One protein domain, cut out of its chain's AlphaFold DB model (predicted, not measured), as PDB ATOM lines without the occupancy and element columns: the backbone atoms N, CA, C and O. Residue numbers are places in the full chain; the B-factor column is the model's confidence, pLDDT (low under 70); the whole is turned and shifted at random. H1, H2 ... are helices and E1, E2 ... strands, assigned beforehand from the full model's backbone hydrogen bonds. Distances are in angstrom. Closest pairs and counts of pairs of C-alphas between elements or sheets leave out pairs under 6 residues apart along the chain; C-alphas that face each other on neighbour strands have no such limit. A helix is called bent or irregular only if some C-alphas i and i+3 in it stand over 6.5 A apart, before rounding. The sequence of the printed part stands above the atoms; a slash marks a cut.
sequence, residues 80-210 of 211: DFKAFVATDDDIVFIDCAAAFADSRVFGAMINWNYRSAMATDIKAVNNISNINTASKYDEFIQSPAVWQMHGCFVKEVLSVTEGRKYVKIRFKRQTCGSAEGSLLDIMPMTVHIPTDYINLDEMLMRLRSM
ATOM      1  N   ASP A  80      28.330 -42.350  36.483       65.00
ATOM      2  CA  ASP A  80      29.122 -41.405  37.303       65.00
ATOM      3  C   ASP A  80      28.471 -40.036  37.556       65.00
ATOM      4  O   ASP A  80      28.955 -39.275  38.388       65.00
ATOM      5  N   PHE A  81      27.401 -39.702  36.829       76.38
ATOM      6  CA  PHE A  81      26.666 -38.438  36.979       76.38
ATOM      7  C   PHE A  81      25.336 -38.689  37.680       76.38
ATOM      8  O   PHE A  81      24.265 -38.327  37.204       76.38
ATOM      9  N   LYS A  82      25.426 -39.383  38.808       85.81
ATOM     10  CA  LYS A  82      24.302 -39.729  39.672       85.81
ATOM     11  C   LYS A  82      24.605 -39.246  41.072       85.81
ATOM     12  O   LYS A  82      25.750 -39.374  41.503       85.81
ATOM     13  N   ALA A  83      23.593 -38.755  41.766       87.56
ATOM     14  CA  ALA A  83      23.719 -38.330  43.149       87.56
ATOM     15  C   ALA A  83      22.571 -38.887  43.987       87.56
ATOM     16  O   ALA A  83      21.473 -39.123  43.481       87.56
ATOM     17  N   PHE A  84      22.846 -39.086  45.271       89.25
ATOM     18  CA  PHE A  84      21.840 -39.396  46.273       89.25
ATOM     19  C   PHE A  84      21.861 -38.308  47.336       89.25
ATOM     20  O   PHE A  84      22.923 -37.943  47.845       89.25
ATOM     21  N   VAL A  85      20.685 -37.804  47.683       89.75
ATOM     22  CA  VAL A  85      20.492 -36.855  48.774       89.75
ATOM     23  C   VAL A  85      19.653 -37.548  49.829       89.75
ATOM     24  O   VAL A  85      18.498 -37.875  49.582       89.75
ATOM     25  N   ALA A  86      20.244 -37.797  50.993       87.44
ATOM     26  CA  ALA A  86      19.510 -38.284  52.151       87.44
ATOM     27  C   ALA A  86      19.044 -37.085  52.984       87.44
ATOM     28  O   ALA A  86      19.885 -36.302  53.456       87.44
ATOM     29  N   THR A  87      17.730 -36.950  53.130       83.25
ATOM     30  CA  THR A  87      17.071 -36.079  54.110       83.25
ATOM     31  C   THR A  87      16.845 -36.865  55.407       83.25
ATOM     32  O   THR A  87      17.382 -37.969  55.562       83.25
ATOM     33  N   ASP A  88      16.135 -36.276  56.369       79.25
ATOM     34  CA  ASP A  88      15.825 -36.946  57.636       79.25
ATOM     35  C   ASP A  88      14.825 -38.099  57.440       79.25
ATOM     36  O   ASP A  88      14.974 -39.143  58.072       79.25
ATOM     37  N   ASP A  89      13.894 -37.951  56.494       77.69
ATOM     38  CA  ASP A  89      12.803 -38.907  56.267       77.69
ATOM     39  C   ASP A  89      12.961 -39.743  54.984       77.69
ATOM     40  O   ASP A  89      12.432 -40.849  54.897       77.69
ATOM     41  N   ASP A  90      13.700 -39.248  53.985       84.56
ATOM     42  CA  ASP A  90      13.723 -39.824  52.639       84.56
ATOM     43  C   ASP A  90      15.128 -39.871  52.018       84.56
ATOM     44  O   ASP A  90      16.056 -39.139  52.374       84.56
ATOM     45  N   ILE A  91      15.278 -40.721  50.999       88.69
ATOM     46  CA  ILE A  91      16.438 -40.711  50.105       88.69
ATOM     47  C   ILE A  91      15.970 -40.356  48.699       88.69
ATOM     48  O   ILE A  91      15.139 -41.047  48.114       88.69
ATOM     49  N   VAL A  92      16.546 -39.299  48.133       89.69
ATOM     50  CA  VAL A  92      16.275 -38.846  46.768       89.69
ATOM     51  C   VAL A  92      17.430 -39.251  45.863       89.69
ATOM     52  O   VAL A  92      18.573 -38.848  46.075       89.69
ATOM     53  N   PHE A  93      17.138 -40.037  44.834       90.06
ATOM     54  CA  PHE A  93      18.045 -40.310  43.726       90.06
ATOM     55  C   PHE A  93      17.887 -39.240  42.644       90.06
ATOM     56  O   PHE A  93      16.770 -38.919  42.252       90.06
ATOM     57  N   ILE A  94      19.001 -38.726  42.126       88.38
ATOM     58  CA  ILE A  94      19.019 -37.692  41.089       88.38
ATOM     59  C   ILE A  94      19.898 -38.151  39.924       88.38
ATOM     60  O   ILE A  94      21.072 -38.497  40.100       88.38
ATOM     61  N   ASP A  95      19.332 -38.106  38.716       85.50
ATOM     62  CA  ASP A  95      20.080 -38.247  37.466       85.50
ATOM     63  C   ASP A  95      20.651 -36.880  37.060       85.50
ATOM     64  O   ASP A  95      19.986 -36.051  36.432       85.50
ATOM     65  N   CYS A  96      21.895 -36.610  37.466       83.38
ATOM     66  CA  CYS A  96      22.520 -35.314  37.225       83.38
ATOM     67  C   CYS A  96      22.790 -35.073  35.736       83.38
ATOM     68  O   CYS A  96      22.766 -33.923  35.311       83.38
ATOM     69  N   ALA A  97      23.025 -36.119  34.936       78.31
ATOM     70  CA  ALA A  97      23.229 -35.961  33.496       78.31
ATOM     71  C   ALA A  97      21.965 -35.410  32.818       78.31
ATOM     72  O   ALA A  97      22.041 -34.458  32.036       78.31
ATOM     73  N   ALA A  98      20.796 -35.948  33.178       78.62
ATOM     74  CA  ALA A  98      19.512 -35.432  32.710       78.62
ATOM     75  C   ALA A  98      19.259 -33.995  33.197       78.62
ATOM     76  O   ALA A  98      18.856 -33.141  32.403       78.62
ATOM     77  N   ALA A  99      19.574 -33.703  34.462       83.38
ATOM     78  CA  ALA A  99      19.427 -32.363  35.026       83.38
ATOM     79  C   ALA A  99      20.327 -31.325  34.329       83.38
ATOM     80  O   ALA A  99      19.884 -30.208  34.068       83.38
ATOM     81  N   PHE A 100      21.564 -31.685  33.964       83.50
ATOM     82  CA  PHE A 100      22.464 -30.804  33.209       83.50
ATOM     83  C   PHE A 100      21.982 -30.526  31.795       83.50
ATOM     84  O   PHE A 100      22.181 -29.427  31.280       83.50
ATOM     85  N   ALA A 101      21.340 -31.498  31.161       77.56
ATOM     86  CA  ALA A 101      20.782 -31.326  29.832       77.56
ATOM     87  C   ALA A 101      19.490 -30.482  29.810       77.56
ATOM     88  O   ALA A 101      19.087 -30.017  28.738       77.56
ATOM     89  N   ASP A 102      18.835 -30.283  30.958       76.25
ATOM     90  CA  ASP A 102      17.551 -29.593  31.041       76.25
ATOM     91  C   ASP A 102      17.712 -28.075  31.185       76.25
ATOM     92  O   ASP A 102      18.162 -27.541  32.198       76.25
ATOM     93  N   SER A 103      17.270 -27.351  30.161       70.75
ATOM     94  CA  SER A 103      17.258 -25.888  30.135       70.75
ATOM     95  C   SER A 103      16.376 -25.256  31.216       70.75
ATOM     96  O   SER A 103      16.645 -24.126  31.615       70.75
ATOM     97  N   ARG A 104      15.344 -25.960  31.708       73.00
ATOM     98  CA  ARG A 104      14.426 -25.450  32.743       73.00
ATOM     99  C   ARG A 104      15.104 -25.338  34.104       73.00
ATOM    100  O   ARG A 104      14.783 -24.435  34.865       73.00
ATOM    101  N   VAL A 105      16.062 -26.222  34.385       78.69
ATOM    102  CA  VAL A 105      16.859 -26.191  35.618       78.69
ATOM    103  C   VAL A 105      17.762 -24.949  35.657       78.69
ATOM    104  O   VAL A 105      17.989 -24.385  36.723       78.69
ATOM    105  N   PHE A 106      18.233 -24.486  34.496       75.75
ATOM    106  CA  PHE A 106      19.163 -23.356  34.358       75.75
ATOM    107  C   PHE A 106      18.499 -22.056  33.860       75.75
ATOM    108  O   PHE A 106      19.194 -21.115  33.487       75.75
ATOM    109  N   GLY A 107      17.163 -21.982  33.845       63.28
ATOM    110  CA  GLY A 107      16.421 -20.748  33.551       63.28
ATOM    111  C   GLY A 107      16.387 -20.310  32.079       63.28
ATOM    112  O   GLY A 107      16.055 -19.159  31.799       63.28
ATOM    113  N   ALA A 108      16.704 -21.186  31.122       59.19
ATOM    114  CA  ALA A 108      16.651 -20.842  29.699       59.19
ATOM    115  C   ALA A 108      15.252 -21.067  29.089       59.19
ATOM    116  O   ALA A 108      14.565 -22.042  29.407       59.19
ATOM    117  N   MET A 109      14.847 -20.179  28.167       47.00
ATOM    118  CA  MET A 109      13.600 -20.307  27.400       47.00
ATOM    119  C   MET A 109      13.534 -21.650  26.662       47.00
ATOM    120  O   MET A 109      14.512 -22.104  26.061       47.00
ATOM    121  N   ILE A 110      12.349 -22.265  26.694       42.31
ATOM    122  CA  ILE A 110      12.027 -23.524  26.016       42.31
ATOM    123  C   ILE A 110      12.148 -23.306  24.506       42.31
ATOM    124  O   ILE A 110      11.186 -22.951  23.833       42.31
ATOM    125  N   ASN A 111      13.334 -23.533  23.949       43.50
ATOM    126  CA  ASN A 111      13.473 -23.697  22.513       43.50
ATOM    127  C   ASN A 111      13.180 -25.168  22.200       43.50
ATOM    128  O   ASN A 111      14.008 -26.047  22.456       43.50
ATOM    129  N   TRP A 112      11.980 -25.437  21.673       41.19
ATOM    130  CA  TRP A 112      11.505 -26.769  21.265       41.19
ATOM    131  C   TRP A 112      12.375 -27.446  20.191       41.19
ATOM    132  O   TRP A 112      12.223 -28.638  19.922       41.19
ATOM    133  N   ASN A 113      13.343 -26.729  19.623       44.16
ATOM    134  CA  ASN A 113      14.199 -27.228  18.561       44.16
ATOM    135  C   ASN A 113      15.517 -27.784  19.112       44.16
ATOM    136  O   ASN A 113      16.474 -27.052  19.344       44.16
ATOM    137  N   TYR A 114      15.529 -29.093  19.365       43.00
ATOM    138  CA  TYR A 114      16.365 -30.097  18.678       43.00
ATOM    139  C   TYR A 114      16.467 -31.355  19.553       43.00
ATOM    140  O   TYR A 114      17.246 -31.417  20.502       43.00
ATOM    141  N   ARG A 115      15.701 -32.392  19.194       49.28
ATOM    142  CA  ARG A 115      15.820 -33.769  19.713       49.28
ATOM    143  C   ARG A 115      17.028 -34.516  19.109       49.28
ATOM    144  O   ARG A 115      16.942 -35.715  18.863       49.28
ATOM    145  N   SER A 116      18.140 -33.837  18.817       56.41
ATOM    146  CA  SER A 116      19.377 -34.539  18.451       56.41
ATOM    147  C   SER A 116      20.203 -34.762  19.715       56.41
ATOM    148  O   SER A 116      20.412 -33.835  20.495       56.41
ATOM    149  N   ALA A 117      20.692 -35.988  19.922       56.84
ATOM    150  CA  ALA A 117      21.539 -36.326  21.074       56.84
ATOM    151  C   ALA A 117      22.752 -35.382  21.203       56.84
ATOM    152  O   ALA A 117      23.179 -35.041  22.300       56.84
ATOM    153  N   MET A 118      23.246 -34.874  20.070       56.12
ATOM    154  CA  MET A 118      24.341 -33.911  20.011       56.12
ATOM    155  C   MET A 118      23.968 -32.535  20.589       56.12
ATOM    156  O   MET A 118      24.791 -31.918  21.259       56.12
ATOM    157  N   ALA A 119      22.733 -32.059  20.387       61.66
ATOM    158  CA  ALA A 119      22.259 -30.814  20.993       61.66
ATOM    159  C   ALA A 119      22.081 -30.956  22.514       61.66
ATOM    160  O   ALA A 119      22.370 -30.016  23.255       61.66
ATOM    161  N   THR A 120      21.648 -32.128  22.983       67.06
ATOM    162  CA  THR A 120      21.549 -32.463  24.412       67.06
ATOM    163  C   THR A 120      22.925 -32.458  25.084       67.06
ATOM    164  O   THR A 120      23.085 -31.823  26.123       67.06
ATOM    165  N   ASP A 121      23.932 -33.070  24.455       67.62
ATOM    166  CA  ASP A 121      25.307 -33.094  24.972       67.62
ATOM    167  C   ASP A 121      25.926 -31.690  25.044       67.62
ATOM    168  O   ASP A 121      26.550 -31.337  26.042       67.62
ATOM    169  N   ILE A 122      25.733 -30.859  24.012       70.12
ATOM    170  CA  ILE A 122      26.245 -29.477  24.002       70.12
ATOM    171  C   ILE A 122      25.594 -28.652  25.120       70.12
ATOM    172  O   ILE A 122      26.287 -27.915  25.823       70.12
ATOM    173  N   LYS A 123      24.278 -28.800  25.324       74.62
ATOM    174  CA  LYS A 123      23.562 -28.148  26.430       74.62
ATOM    175  C   LYS A 123      24.114 -28.585  27.786       74.62
ATOM    176  O   LYS A 123      24.438 -27.724  28.600       74.62
ATOM    177  N   ALA A 124      24.293 -29.890  27.994       77.88
ATOM    178  CA  ALA A 124      24.862 -30.421  29.228       77.88
ATOM    179  C   ALA A 124      26.271 -29.870  29.489       77.88
ATOM    180  O   ALA A 124      26.543 -29.387  30.583       77.88
ATOM    181  N   VAL A 125      27.152 -29.845  28.483       80.00
ATOM    182  CA  VAL A 125      28.518 -29.307  28.623       80.00
ATOM    183  C   VAL A 125      28.517 -27.818  28.983       80.00
ATOM    184  O   VAL A 125      29.307 -27.397  29.833       80.00
ATOM    185  N   ASN A 126      27.640 -27.026  28.363       80.94
ATOM    186  CA  ASN A 126      27.508 -25.603  28.671       80.94
ATOM    187  C   ASN A 126      27.001 -25.391  30.102       80.94
ATOM    188  O   ASN A 126      27.574 -24.599  30.845       80.94
ATOM    189  N   ASN A 127      25.995 -26.148  30.532       83.69
ATOM    190  CA  ASN A 127      25.435 -26.020  31.874       83.69
ATOM    191  C   ASN A 127      26.392 -26.521  32.966       83.69
ATOM    192  O   ASN A 127      26.550 -25.856  33.986       83.69
ATOM    193  N   ILE A 128      27.112 -27.624  32.728       83.56
ATOM    194  CA  ILE A 128      28.168 -28.115  33.631       83.56
ATOM    195  C   ILE A 128      29.264 -27.060  33.799       83.56
ATOM    196  O   ILE A 128      29.850 -26.958  34.869       83.56
ATOM    197  N   SER A 129      29.541 -26.239  32.779       80.62
ATOM    198  CA  SER A 129      30.552 -25.182  32.903       80.62
ATOM    199  C   SER A 129      30.194 -24.089  33.918       80.62
ATOM    200  O   SER A 129      31.099 -23.432  34.427       80.62
ATOM    201  N   ASN A 130      28.913 -23.965  34.280       82.31
ATOM    202  CA  ASN A 130      28.453 -23.080  35.352       82.31
ATOM    203  C   ASN A 130      28.677 -23.682  36.753       82.31
ATOM    204  O   ASN A 130      28.502 -22.990  37.754       82.31
ATOM    205  N   ILE A 131      29.066 -24.960  36.837       84.50
ATOM    206  CA  ILE A 131      29.328 -25.690  38.079       84.50
ATOM    207  C   ILE A 131      30.789 -26.126  38.088       84.50
ATOM    208  O   ILE A 131      31.169 -27.183  37.586       84.50
ATOM    209  N   ASN A 132      31.622 -25.269  38.658       78.19
ATOM    210  CA  ASN A 132      33.075 -25.401  38.636       78.19
ATOM    211  C   ASN A 132      33.675 -25.943  39.940       78.19
ATOM    212  O   ASN A 132      34.879 -26.164  39.997       78.19
ATOM    213  N   THR A 133      32.867 -26.123  40.984       84.06
ATOM    214  CA  THR A 133      33.336 -26.567  42.300       84.06
ATOM    215  C   THR A 133      32.405 -27.609  42.894       84.06
ATOM    216  O   THR A 133      31.195 -27.607  42.654       84.06
ATOM    217  N   ALA A 134      32.977 -28.454  43.743       85.25
ATOM    218  CA  ALA A 134      32.279 -29.412  44.582       85.25
ATOM    219  C   ALA A 134      31.096 -28.792  45.352       85.25
ATOM    220  O   ALA A 134      29.996 -29.337  45.317       85.25
ATOM    221  N   SER A 135      31.289 -27.617  45.962       87.00
ATOM    222  CA  SER A 135      30.227 -26.915  46.698       87.00
ATOM    223  C   SER A 135      29.086 -26.454  45.791       87.00
ATOM    224  O   SER A 135      27.922 -26.582  46.156       87.00
ATOM    225  N   LYS A 136      29.387 -25.940  44.590       87.75
ATOM    226  CA  LYS A 136      28.344 -25.536  43.634       87.75
ATOM    227  C   LYS A 136      27.580 -26.731  43.081       87.75
ATOM    228  O   LYS A 136      26.397 -26.616  42.781       87.75
ATOM    229  N   TYR A 137      28.243 -27.878  42.957       87.88
ATOM    230  CA  TYR A 137      27.585 -29.116  42.567       87.88
ATOM    231  C   TYR A 137      26.631 -29.616  43.659       87.88
ATOM    232  O   TYR A 137      25.515 -30.022  43.343       87.88
ATOM    233  N   ASP A 138      27.025 -29.504  44.928       88.94
ATOM    234  CA  ASP A 138      26.161 -29.812  46.072       88.94
ATOM    235  C   ASP A 138      24.937 -28.886  46.139       88.94
ATOM    236  O   ASP A 138      23.808 -29.376  46.208       88.94
ATOM    237  N   GLU A 139      25.138 -27.567  46.015       88.06
ATOM    238  CA  GLU A 139      24.046 -26.581  45.927       88.06
ATOM    239  C   GLU A 139      23.085 -26.902  44.771       88.06
ATOM    240  O   GLU A 139      21.864 -26.827  44.917       88.06
ATOM    241  N   PHE A 140      23.629 -27.286  43.615       88.69
ATOM    242  CA  PHE A 140      22.842 -27.639  42.441       88.69
ATOM    243  C   PHE A 140      21.969 -28.874  42.675       88.69
ATOM    244  O   PHE A 140      20.769 -28.831  42.403       88.69
ATOM    245  N   ILE A 141      22.543 -29.962  43.195       89.00
ATOM    246  CA  ILE A 141      21.807 -31.206  43.461       89.00
ATOM    247  C   ILE A 141      20.692 -30.964  44.492       89.00
ATOM    248  O   ILE A 141      19.607 -31.529  44.361       89.00
ATOM    249  N   GLN A 142      20.935 -30.109  45.486       87.31
ATOM    250  CA  GLN A 142      19.946 -29.742  46.504       87.31
ATOM    251  C   GLN A 142      18.898 -28.729  46.018       87.31
ATOM    252  O   GLN A 142      17.945 -28.437  46.740       87.31
ATOM    253  N   SER A 143      19.057 -28.163  44.819       87.06
ATOM    254  CA  SER A 143      18.182 -27.089  44.358       87.06
ATOM    255  C   SER A 143      16.745 -27.576  44.117       87.06
ATOM    256  O   SER A 143      16.537 -28.651  43.533       87.06
ATOM    257  N   PRO A 144      15.727 -26.759  44.468       82.12
ATOM    258  CA  PRO A 144      14.350 -27.195  44.342       82.12
ATOM    259  C   PRO A 144      13.880 -27.535  42.922       82.12
ATOM    260  O   PRO A 144      12.945 -28.306  42.733       82.12
ATOM    261  N   ALA A 145      14.539 -26.977  41.909       82.81
ATOM    262  CA  ALA A 145      14.248 -27.275  40.515       82.81
ATOM    263  C   ALA A 145      14.782 -28.655  40.090       82.81
ATOM    264  O   ALA A 145      14.154 -29.334  39.278       82.81
ATOM    265  N   VAL A 146      15.927 -29.083  40.635       85.88
ATOM    266  CA  VAL A 146      16.586 -30.339  40.248       85.88
ATOM    267  C   VAL A 146      15.842 -31.542  40.806       85.88
ATOM    268  O   VAL A 146      15.429 -32.405  40.034       85.88
ATOM    269  N   TRP A 147      15.618 -31.594  42.120       81.88
ATOM    270  CA  TRP A 147      14.919 -32.725  42.740       81.88
ATOM    271  C   TRP A 147      13.455 -32.862  42.266       81.88
ATOM    272  O   TRP A 147      13.006 -33.982  42.082       81.88
ATOM    273  N   GLN A 148      12.728 -31.778  41.950       78.19
ATOM    274  CA  GLN A 148      11.340 -31.849  41.463       78.19
ATOM    275  C   GLN A 148      11.232 -32.352  40.022       78.19
ATOM    276  O   GLN A 148      10.259 -33.012  39.682       78.19
ATOM    277  N   MET A 149      12.196 -32.022  39.157       78.50
ATOM    278  CA  MET A 149      12.121 -32.391  37.737       78.50
ATOM    279  C   MET A 149      12.894 -33.667  37.394       78.50
ATOM    280  O   MET A 149      12.526 -34.355  36.444       78.50
ATOM    281  N   HIS A 150      13.963 -33.969  38.135       83.56
ATOM    282  CA  HIS A 150      14.904 -35.059  37.834       83.56
ATOM    283  C   HIS A 150      15.227 -35.943  39.044       83.56
ATOM    284  O   HIS A 150      16.054 -36.852  38.938       83.56
ATOM    285  N   GLY A 151      14.594 -35.683  40.191       84.56
ATOM    286  CA  GLY A 151      14.700 -36.509  41.386       84.56
ATOM    287  C   GLY A 151      13.630 -37.597  41.448       84.56
ATOM    288  O   GLY A 151      12.521 -37.465  40.919       84.56
ATOM    289  N   CYS A 152      13.958 -38.692  42.124       87.62
ATOM    290  CA  CYS A 152      12.984 -39.681  42.551       87.62
ATOM    291  C   CYS A 152      13.272 -40.164  43.974       87.62
ATOM    292  O   CYS A 152      14.419 -40.407  44.348       87.62
ATOM    293  N   PHE A 153      12.217 -40.328  44.762       88.50
ATOM    294  CA  PHE A 153      12.294 -40.923  46.087       88.50
ATOM    295  C   PHE A 153      12.579 -42.417  45.972       88.50
ATOM    296  O   PHE A 153      11.959 -43.127  45.176       88.50
ATOM    297  N   VAL A 154      13.510 -42.903  46.784       89.06
ATOM    298  CA  VAL A 154      13.761 -44.327  46.990       89.06
ATOM    299  C   VAL A 154      12.733 -44.819  48.002       89.06
ATOM    300  O   VAL A 154      12.830 -44.481  49.172       89.06
ATOM    301  N   LYS A 155      11.730 -45.590  47.568       88.25
ATOM    302  CA  LYS A 155      10.662 -46.069  48.466       88.25
ATOM    303  C   LYS A 155      10.985 -47.395  49.137       88.25
ATOM    304  O   LYS A 155      10.648 -47.594  50.293       88.25
ATOM    305  N   GLU A 156      11.616 -48.301  48.402       88.50
ATOM    306  CA  GLU A 156      11.939 -49.643  48.891       88.50
ATOM    307  C   GLU A 156      13.176 -50.151  48.162       88.50
ATOM    308  O   GLU A 156      13.253 -50.079  46.927       88.50
ATOM    309  N   VAL A 157      14.145 -50.677  48.904       90.38
ATOM    310  CA  VAL A 157      15.375 -51.222  48.331       90.38
ATOM    311  C   VAL A 157      15.215 -52.724  48.123       90.38
ATOM    312  O   VAL A 157      15.161 -53.504  49.057       90.38
ATOM    313  N   LEU A 158      15.188 -53.149  46.861       90.25
ATOM    314  CA  LEU A 158      14.981 -54.550  46.482       90.25
ATOM    315  C   LEU A 158      16.257 -55.388  46.590       90.25
ATOM    316  O   LEU A 158      16.197 -56.586  46.846       90.25
ATOM    317  N   SER A 159      17.417 -54.798  46.288       90.75
ATOM    318  CA  SER A 159      18.703 -55.489  46.411       90.75
ATOM    319  C   SER A 159      19.876 -54.519  46.365       90.75
ATOM    320  O   SER A 159      19.890 -53.608  45.532       90.75
ATOM    321  N   VAL A 160      20.917 -54.807  47.144       91.19
ATOM    322  CA  VAL A 160      22.231 -54.162  47.058       91.19
ATOM    323  C   VAL A 160      23.274 -55.243  46.777       91.19
ATOM    324  O   VAL A 160      23.334 -56.249  47.476       91.19
ATOM    325  N   THR A 161      24.079 -55.072  45.730       90.19
ATOM    326  CA  THR A 161      25.148 -56.008  45.358       90.19
ATOM    327  C   THR A 161      26.451 -55.251  45.175       90.19
ATOM    328  O   THR A 161      26.566 -54.404  44.289       90.19
ATOM    329  N   GLU A 162      27.450 -55.576  45.983       88.56
ATOM    330  CA  GLU A 162      28.760 -54.930  45.939       88.56
ATOM    331  C   GLU A 162      29.694 -55.652  44.975       88.56
ATOM    332  O   GLU A 162      29.906 -56.861  45.055       88.56
ATOM    333  N   GLY A 163      30.246 -54.899  44.029       85.75
ATOM    334  CA  GLY A 163      31.278 -55.362  43.115       85.75
ATOM    335  C   GLY A 163      32.563 -54.557  43.282       85.75
ATOM    336  O   GLY A 163      32.578 -53.488  43.878       85.75
ATOM    337  N   ARG A 164      33.653 -55.035  42.671       83.88
ATOM    338  CA  ARG A 164      34.986 -54.407  42.795       83.88
ATOM    339  C   ARG A 164      35.080 -52.965  42.284       83.88
ATOM    340  O   ARG A 164      35.975 -52.245  42.695       83.88
ATOM    341  N   LYS A 165      34.240 -52.584  41.316       83.44
ATOM    342  CA  LYS A 165      34.252 -51.245  40.690       83.44
ATOM    343  C   LYS A 165      32.963 -50.462  40.916       83.44
ATOM    344  O   LYS A 165      32.956 -49.243  40.782       83.44
ATOM    345  N   TYR A 166      31.866 -51.169  41.162       86.38
ATOM    346  CA  TYR A 166      30.538 -50.581  41.252       86.38
ATOM    347  C   TYR A 166      29.710 -51.352  42.268       86.38
ATOM    348  O   TYR A 166      29.765 -52.582  42.306       86.38
ATOM    349  N   VAL A 167      28.870 -50.629  42.996       88.19
ATOM    350  CA  VAL A 167      27.747 -51.173  43.745       88.19
ATOM    351  C   VAL A 167      26.505 -51.100  42.865       88.19
ATOM    352  O   VAL A 167      26.192 -50.064  42.279       88.19
ATOM    353  N   LYS A 168      25.803 -52.219  42.729       89.12
ATOM    354  CA  LYS A 168      24.533 -52.308  42.014       89.12
ATOM    355  C   LYS A 168      23.400 -52.217  43.028       89.12
ATOM    356  O   LYS A 168      23.305 -53.055  43.919       89.12
ATOM    357  N   ILE A 169      22.530 -51.230  42.862       89.12
ATOM    358  CA  ILE A 169      21.374 -51.001  43.729       89.12
ATOM    359  C   ILE A 169      20.115 -51.130  42.887       89.12
ATOM    360  O   ILE A 169      19.993 -50.502  41.835       89.12
ATOM    361  N   ARG A 170      19.183 -51.964  43.338       89.94
ATOM    362  CA  ARG A 170      17.851 -52.093  42.754       89.94
ATOM    363  C   ARG A 170      16.845 -51.584  43.768       89.94
ATOM    364  O   ARG A 170      16.826 -52.082  44.887       89.94
ATOM    365  N   PHE A 171      16.016 -50.625  43.385       89.75
ATOM    366  CA  PHE A 171      15.027 -50.030  44.278       89.75
ATOM    367  C   PHE A 171      13.752 -49.661  43.530       89.75
ATOM    368  O   PHE A 171      13.782 -49.415  42.324       89.75
ATOM    369  N   LYS A 172      12.627 -49.633  44.239       88.38
ATOM    370  CA  LYS A 172      11.391 -49.024  43.761       88.38
ATOM    371  C   LYS A 172      11.515 -47.514  43.925       88.38
ATOM    372  O   LYS A 172      11.796 -47.030  45.022       88.38
ATOM    373  N   ARG A 173      11.351 -46.782  42.828       86.31
ATOM    374  CA  ARG A 173      11.409 -45.315  42.825       86.31
ATOM    375  C   ARG A 173      10.011 -44.723  42.756       86.31
ATOM    376  O   ARG A 173       9.175 -45.357  42.132       86.31
ATOM    377  N   GLN A 174       9.823 -43.519  43.289       84.94
ATOM    378  CA  GLN A 174       8.665 -42.657  43.035       84.94
ATOM    379  C   GLN A 174       9.137 -41.302  42.507       84.94
ATOM    380  O   GLN A 174      10.060 -40.719  43.073       84.94
ATOM    381  N   THR A 175       8.551 -40.795  41.421       81.62
ATOM    382  CA  THR A 175       8.999 -39.517  40.841       81.62
ATOM    383  C   THR A 175       8.645 -38.368  41.780       81.62
ATOM    384  O   THR A 175       7.508 -38.267  42.238       81.62
ATOM    385  N   CYS A 176       9.600 -37.483  42.069       75.88
ATOM    386  CA  CYS A 176       9.312 -36.302  42.874       75.88
ATOM    387  C   CYS A 176       8.282 -35.417  42.141       75.88
ATOM    388  O   CYS A 176       8.412 -35.169  40.947       75.88
ATOM    389  N   GLY A 177       7.236 -34.968  42.841       68.69
ATOM    390  CA  GLY A 177       6.173 -34.133  42.259       68.69
ATOM    391  C   GLY A 177       5.018 -34.889  41.589       68.69
ATOM    392  O   GLY A 177       4.072 -34.249  41.132       68.69
ATOM    393  N   SER A 178       5.048 -36.225  41.555       66.12
ATOM    394  CA  SER A 178       3.870 -37.036  41.230       66.12
ATOM    395  C   SER A 178       3.012 -37.257  42.485       66.12
ATOM    396  O   SER A 178       3.538 -37.351  43.595       66.12
ATOM    397  N   ALA A 179       1.686 -37.303  42.324       58.22
ATOM    398  CA  ALA A 179       0.768 -37.576  43.426       58.22
ATOM    399  C   ALA A 179       0.948 -39.016  43.939       58.22
ATOM    400  O   ALA A 179       1.031 -39.958  43.145       58.22
ATOM    401  N   GLU A 180       0.974 -39.189  45.264       56.28
ATOM    402  CA  GLU A 180       1.030 -40.513  45.888       56.28
ATOM    403  C   GLU A 180      -0.118 -41.409  45.399       56.28
ATOM    404  O   GLU A 180      -1.277 -40.997  45.355       56.28
ATOM    405  N   GLY A 181       0.206 -42.647  45.010       52.19
ATOM    406  CA  GLY A 181      -0.783 -43.647  44.581       52.19
ATOM    407  C   GLY A 181      -1.035 -43.739  43.071       52.19
ATOM    408  O   GLY A 181      -1.872 -44.533  42.642       52.19
ATOM    409  N   SER A 182      -0.302 -42.996  42.237       57.41
ATOM    410  CA  SER A 182      -0.303 -43.214  40.786       57.41
ATOM    411  C   SER A 182       0.233 -44.622  40.445       57.41
ATOM    412  O   SER A 182       1.341 -44.998  40.823       57.41
ATOM    413  N   LEU A 183      -0.540 -45.421  39.698       49.66
ATOM    414  CA  LEU A 183      -0.162 -46.778  39.244       49.66
ATOM    415  C   LEU A 183       1.115 -46.808  38.377       49.66
ATOM    416  O   LEU A 183       1.725 -47.861  38.209       49.66
ATOM    417  N   LEU A 184       1.525 -45.658  37.831       50.94
ATOM    418  CA  LEU A 184       2.756 -45.484  37.053       50.94
ATOM    419  C   LEU A 184       3.977 -45.150  37.922       50.94
ATOM    420  O   LEU A 184       5.094 -45.114  37.405       50.94
ATOM    421  N   ASP A 185       3.777 -44.877  39.211       58.62
ATOM    422  CA  ASP A 185       4.754 -44.133  39.998       58.62
ATOM    423  C   ASP A 185       5.800 -45.021  40.663       58.62
ATOM    424  O   ASP A 185       6.926 -44.580  40.836       58.62
ATOM    425  N   ILE A 186       5.478 -46.284  40.967       68.69
ATOM    426  CA  ILE A 186       6.386 -47.191  41.681       68.69
ATOM    427  C   ILE A 186       6.962 -48.234  40.721       68.69
ATOM    428  O   ILE A 186       6.450 -49.345  40.585       68.69
ATOM    429  N   MET A 187       8.062 -47.882  40.053       74.06
ATOM    430  CA  MET A 187       8.775 -48.795  39.150       74.06
ATOM    431  C   MET A 187      10.133 -49.221  39.718       74.06
ATOM    432  O   MET A 187      10.844 -48.399  40.304       74.06
ATOM    433  N   PRO A 188      10.548 -50.485  39.517       82.62
ATOM    434  CA  PRO A 188      11.887 -50.912  39.882       82.62
ATOM    435  C   PRO A 188      12.920 -50.256  38.958       82.62
ATOM    436  O   PRO A 188      12.860 -50.373  37.735       82.62
ATOM    437  N   MET A 189      13.918 -49.621  39.554       84.06
ATOM    438  CA  MET A 189      15.084 -49.059  38.888       84.06
ATOM    439  C   MET A 189      16.331 -49.812  39.334       84.06
ATOM    440  O   MET A 189      16.444 -50.230  40.483       84.06
ATOM    441  N   THR A 190      17.274 -50.006  38.413       86.94
ATOM    442  CA  THR A 190      18.604 -50.536  38.726       86.94
ATOM    443  C   THR A 190      19.645 -49.474  38.429       86.94
ATOM    444  O   THR A 190      19.737 -48.977  37.307       86.94
ATOM    445  N   VAL A 191      20.457 -49.157  39.428       85.25
ATOM    446  CA  VAL A 191      21.522 -48.165  39.353       85.25
ATOM    447  C   VAL A 191      22.856 -48.828  39.667       85.25
ATOM    448  O   VAL A 191      22.952 -49.677  40.546       85.25
ATOM    449  N   HIS A 192      23.891 -48.439  38.927       85.81
ATOM    450  CA  HIS A 192      25.275 -48.801  39.212       85.81
ATOM    451  C   HIS A 192      25.986 -47.548  39.713       85.81
ATOM    452  O   HIS A 192      26.012 -46.554  38.985       85.81
ATOM    453  N   ILE A 193      26.526 -47.614  40.926       85.31
ATOM    454  CA  ILE A 193      27.212 -46.523  41.617       85.31
ATOM    455  C   ILE A 193      28.693 -46.893  41.740       85.31
ATOM    456  O   ILE A 193      28.995 -47.968  42.256       85.31
ATOM    457  N   PRO A 194      29.623 -46.072  41.238       84.88
ATOM    458  CA  PRO A 194      31.054 -46.241  41.457       84.88
ATOM    459  C   PRO A 194      31.413 -46.338  42.942       84.88
ATOM    460  O   PRO A 194      30.849 -45.641  43.782       84.88
ATOM    461  N   THR A 195      32.364 -47.212  43.268       86.25
ATOM    462  CA  THR A 195      32.796 -47.438  44.659       86.25
ATOM    463  C   THR A 195      33.608 -46.278  45.247       86.25
ATOM    464  O   THR A 195      33.912 -46.291  46.430       86.25
ATOM    465  N   ASP A 196      33.978 -45.284  44.436       87.12
ATOM    466  CA  ASP A 196      34.756 -44.096  44.812       87.12
ATOM    467  C   ASP A 196      33.884 -42.851  45.081       87.12
ATOM    468  O   ASP A 196      34.384 -41.720  45.086       87.12
ATOM    469  N   TYR A 197      32.577 -43.045  45.278       88.75
ATOM    470  CA  TYR A 197      31.651 -41.988  45.676       88.75
ATOM    471  C   TYR A 197      31.939 -41.489  47.098       88.75
ATOM    472  O   TYR A 197      32.220 -42.266  48.010       88.75
ATOM    473  N   ILE A 198      31.813 -40.177  47.297       88.62
ATOM    474  CA  ILE A 198      31.900 -39.556  48.622       88.62
ATOM    475  C   ILE A 198      30.684 -39.995  49.447       88.62
ATOM    476  O   ILE A 198      29.563 -39.932  48.948       88.62
ATOM    477  N   ASN A 199      30.903 -40.391  50.706       89.88
ATOM    478  CA  ASN A 199      29.874 -40.871  51.641       89.88
ATOM    479  C   ASN A 199      29.132 -42.139  51.179       89.88
ATOM    480  O   ASN A 199      27.981 -42.366  51.562       89.88
ATOM    481  N   LEU A 200      29.781 -42.977  50.361       89.75
ATOM    482  CA  LEU A 200      29.180 -44.216  49.866       89.75
ATOM    483  C   LEU A 200      28.761 -45.149  51.009       89.75
ATOM    484  O   LEU A 200      27.626 -45.618  51.006       89.75
ATOM    485  N   ASP A 201      29.633 -45.383  51.991       89.94
ATOM    486  CA  ASP A 201      29.355 -46.314  53.092       89.94
ATOM    487  C   ASP A 201      28.141 -45.880  53.920       89.94
ATOM    488  O   ASP A 201      27.254 -46.687  54.202       89.94
ATOM    489  N   GLU A 202      28.041 -44.587  54.246       90.12
ATOM    490  CA  GLU A 202      26.890 -44.043  54.973       90.12
ATOM    491  C   GLU A 202      25.598 -44.147  54.149       90.12
ATOM    492  O   GLU A 202      24.554 -44.541  54.670       90.12
ATOM    493  N   MET A 203      25.666 -43.883  52.841       90.88
ATOM    494  CA  MET A 203      24.528 -44.078  51.942       90.88
ATOM    495  C   MET A 203      24.091 -45.549  51.891       90.88
ATOM    496  O   MET A 203      22.894 -45.826  51.944       90.88
ATOM    497  N   LEU A 204      25.027 -46.499  51.808       90.31
ATOM    498  CA  LEU A 204      24.705 -47.927  51.787       90.31
ATOM    499  C   LEU A 204      24.087 -48.392  53.103       90.31
ATOM    500  O   LEU A 204      23.144 -49.181  53.065       90.31
ATOM    501  N   MET A 205      24.561 -47.890  54.246       89.56
ATOM    502  CA  MET A 205      23.945 -48.176  55.544       89.56
ATOM    503  C   MET A 205      22.475 -47.741  55.573       89.56
ATOM    504  O   MET A 205      21.619 -48.548  55.928       89.56
ATOM    505  N   ARG A 206      22.164 -46.520  55.118       88.06
ATOM    506  CA  ARG A 206      20.775 -46.026  55.056       88.06
ATOM    507  C   ARG A 206      19.920 -46.773  54.032       88.06
ATOM    508  O   ARG A 206      18.767 -47.082  54.296       88.06
ATOM    509  N   LEU A 207      20.466 -47.110  52.865       88.19
ATOM    510  CA  LEU A 207      19.714 -47.871  51.860       88.19
ATOM    511  C   LEU A 207      19.385 -49.287  52.345       88.19
ATOM    512  O   LEU A 207      18.311 -49.801  52.055       88.19
ATOM    513  N   ARG A 208      20.282 -49.912  53.112       87.25
ATOM    514  CA  ARG A 208      20.037 -51.226  53.720       87.25
ATOM    515  C   ARG A 208      19.003 -51.186  54.845       87.25
ATOM    516  O   ARG A 208      18.399 -52.211  55.109       87.25
ATOM    517  N   SER A 209      18.769 -50.043  55.494       84.94
ATOM    518  CA  SER A 209      17.649 -49.919  56.441       84.94
ATOM    519  C   SER A 209      16.288 -49.757  55.755       84.94
ATOM    520  O   SER A 209      15.270 -49.788  56.435       84.94
ATOM    521  N   MET A 210      16.262 -49.584  54.429       79.12
ATOM    522  CA  MET A 210      15.044 -49.449  53.614       79.12
ATOM    523  C   MET A 210      14.718 -50.716  52.801       79.12
ATOM    524  O   MET A 210      13.894 -50.652  51.881       79.12
TER     525      MET A 210
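What this domain is: This is residues 80 to 210 of the 211 residues of an uncharacterized protein of Ruminococcus flavefaciens (UniProt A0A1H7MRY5). One antiparallel sheet of five strands is folded back on itself, so that E1 and E2 form one leaf and E4 and E5 the other, with the long, bent E3 as the hinge. H5 packs on E3 and E1; H1, H3 and H4 gather at the other end of E1 and E2, and H2 sits farther out behind H1, where residues 112 to 118 stick out. The printed part has 131 residues, with five named helices and five named strands along the chain as E1 E2 H1 H2 H3 H4 E3 E4 E5 H5, a mixed class. The sheet's order is E1 E2 E3 E4 E5. The whole is compact, with a radius of gyration of the C-alphas of 15.5 A and spans of 42 by 35 by 27 A.

Where its parts are: Start in the sheet with E3, residues 151 to 162: find C-alpha 151 at (14.700, -36.509, 41.386) and follow the strand for 23.6 A, with a bend of 91 degrees at residue 156. E4, residues 166 to 175, spans 24.2 A and bends by 70 degrees at residue 172; E5, residues 187 to 194, spans 22.5 A. E1, residues 82 to 86, begins at C-alpha 82, (24.302, -39.729, 39.672), and E2 is residues 91 to 95. The helices are H1, residues 96 to 101; H2, 117 to 128, 16.4 A long; H3, 134 to 141; H4, 144 to 150; and H5, 200 to 208, ending at C-alpha 208, (20.037, -51.226, 53.720).

How they stand to each other: In this strongly twisted folded sheet, one sheet bent back into two facing leaves, look first at the hairpin E3 and E4, where N 153 and O 174 are 2.8 A apart, within hydrogen-bond range. E3 E4 E5 is a meander, each strand the antiparallel neighbour of the one before; in the hairpin E4 and E5, N 169 and O 191 are 2.8 A apart. E2 pairs antiparallel with E3 at N 93 and O 152, 2.8 A, and forms a hairpin with E1 at N 85 and O 92, 2.9 A. H5 is on the sheet at a height of 7.3 A, over none of its strands; its closest C-alphas to E3 are Leu 207 and Val 157, 6.5 A. H4 stands up from the sheet at 53 degrees. H1 and H3 only graze the sheet. H1 touches H2, closest at the C-alphas of Ala 101 and Ala 124, 4.2 A. Every O i to N i+4 pair is within range in H1, H2, H3 and H5; H4 has 2 of 3.

The domain as a whole: The C-alphas farthest apart, Asn 113 and Ser 209, are 44.3 A apart. The printed part has no cut. The links H1 to H2 and E4 to E5 are long. Mean pLDDT of the printed part is 79.0; residue 80, residues 107 to 121 and residues 177 to 186 are under 70.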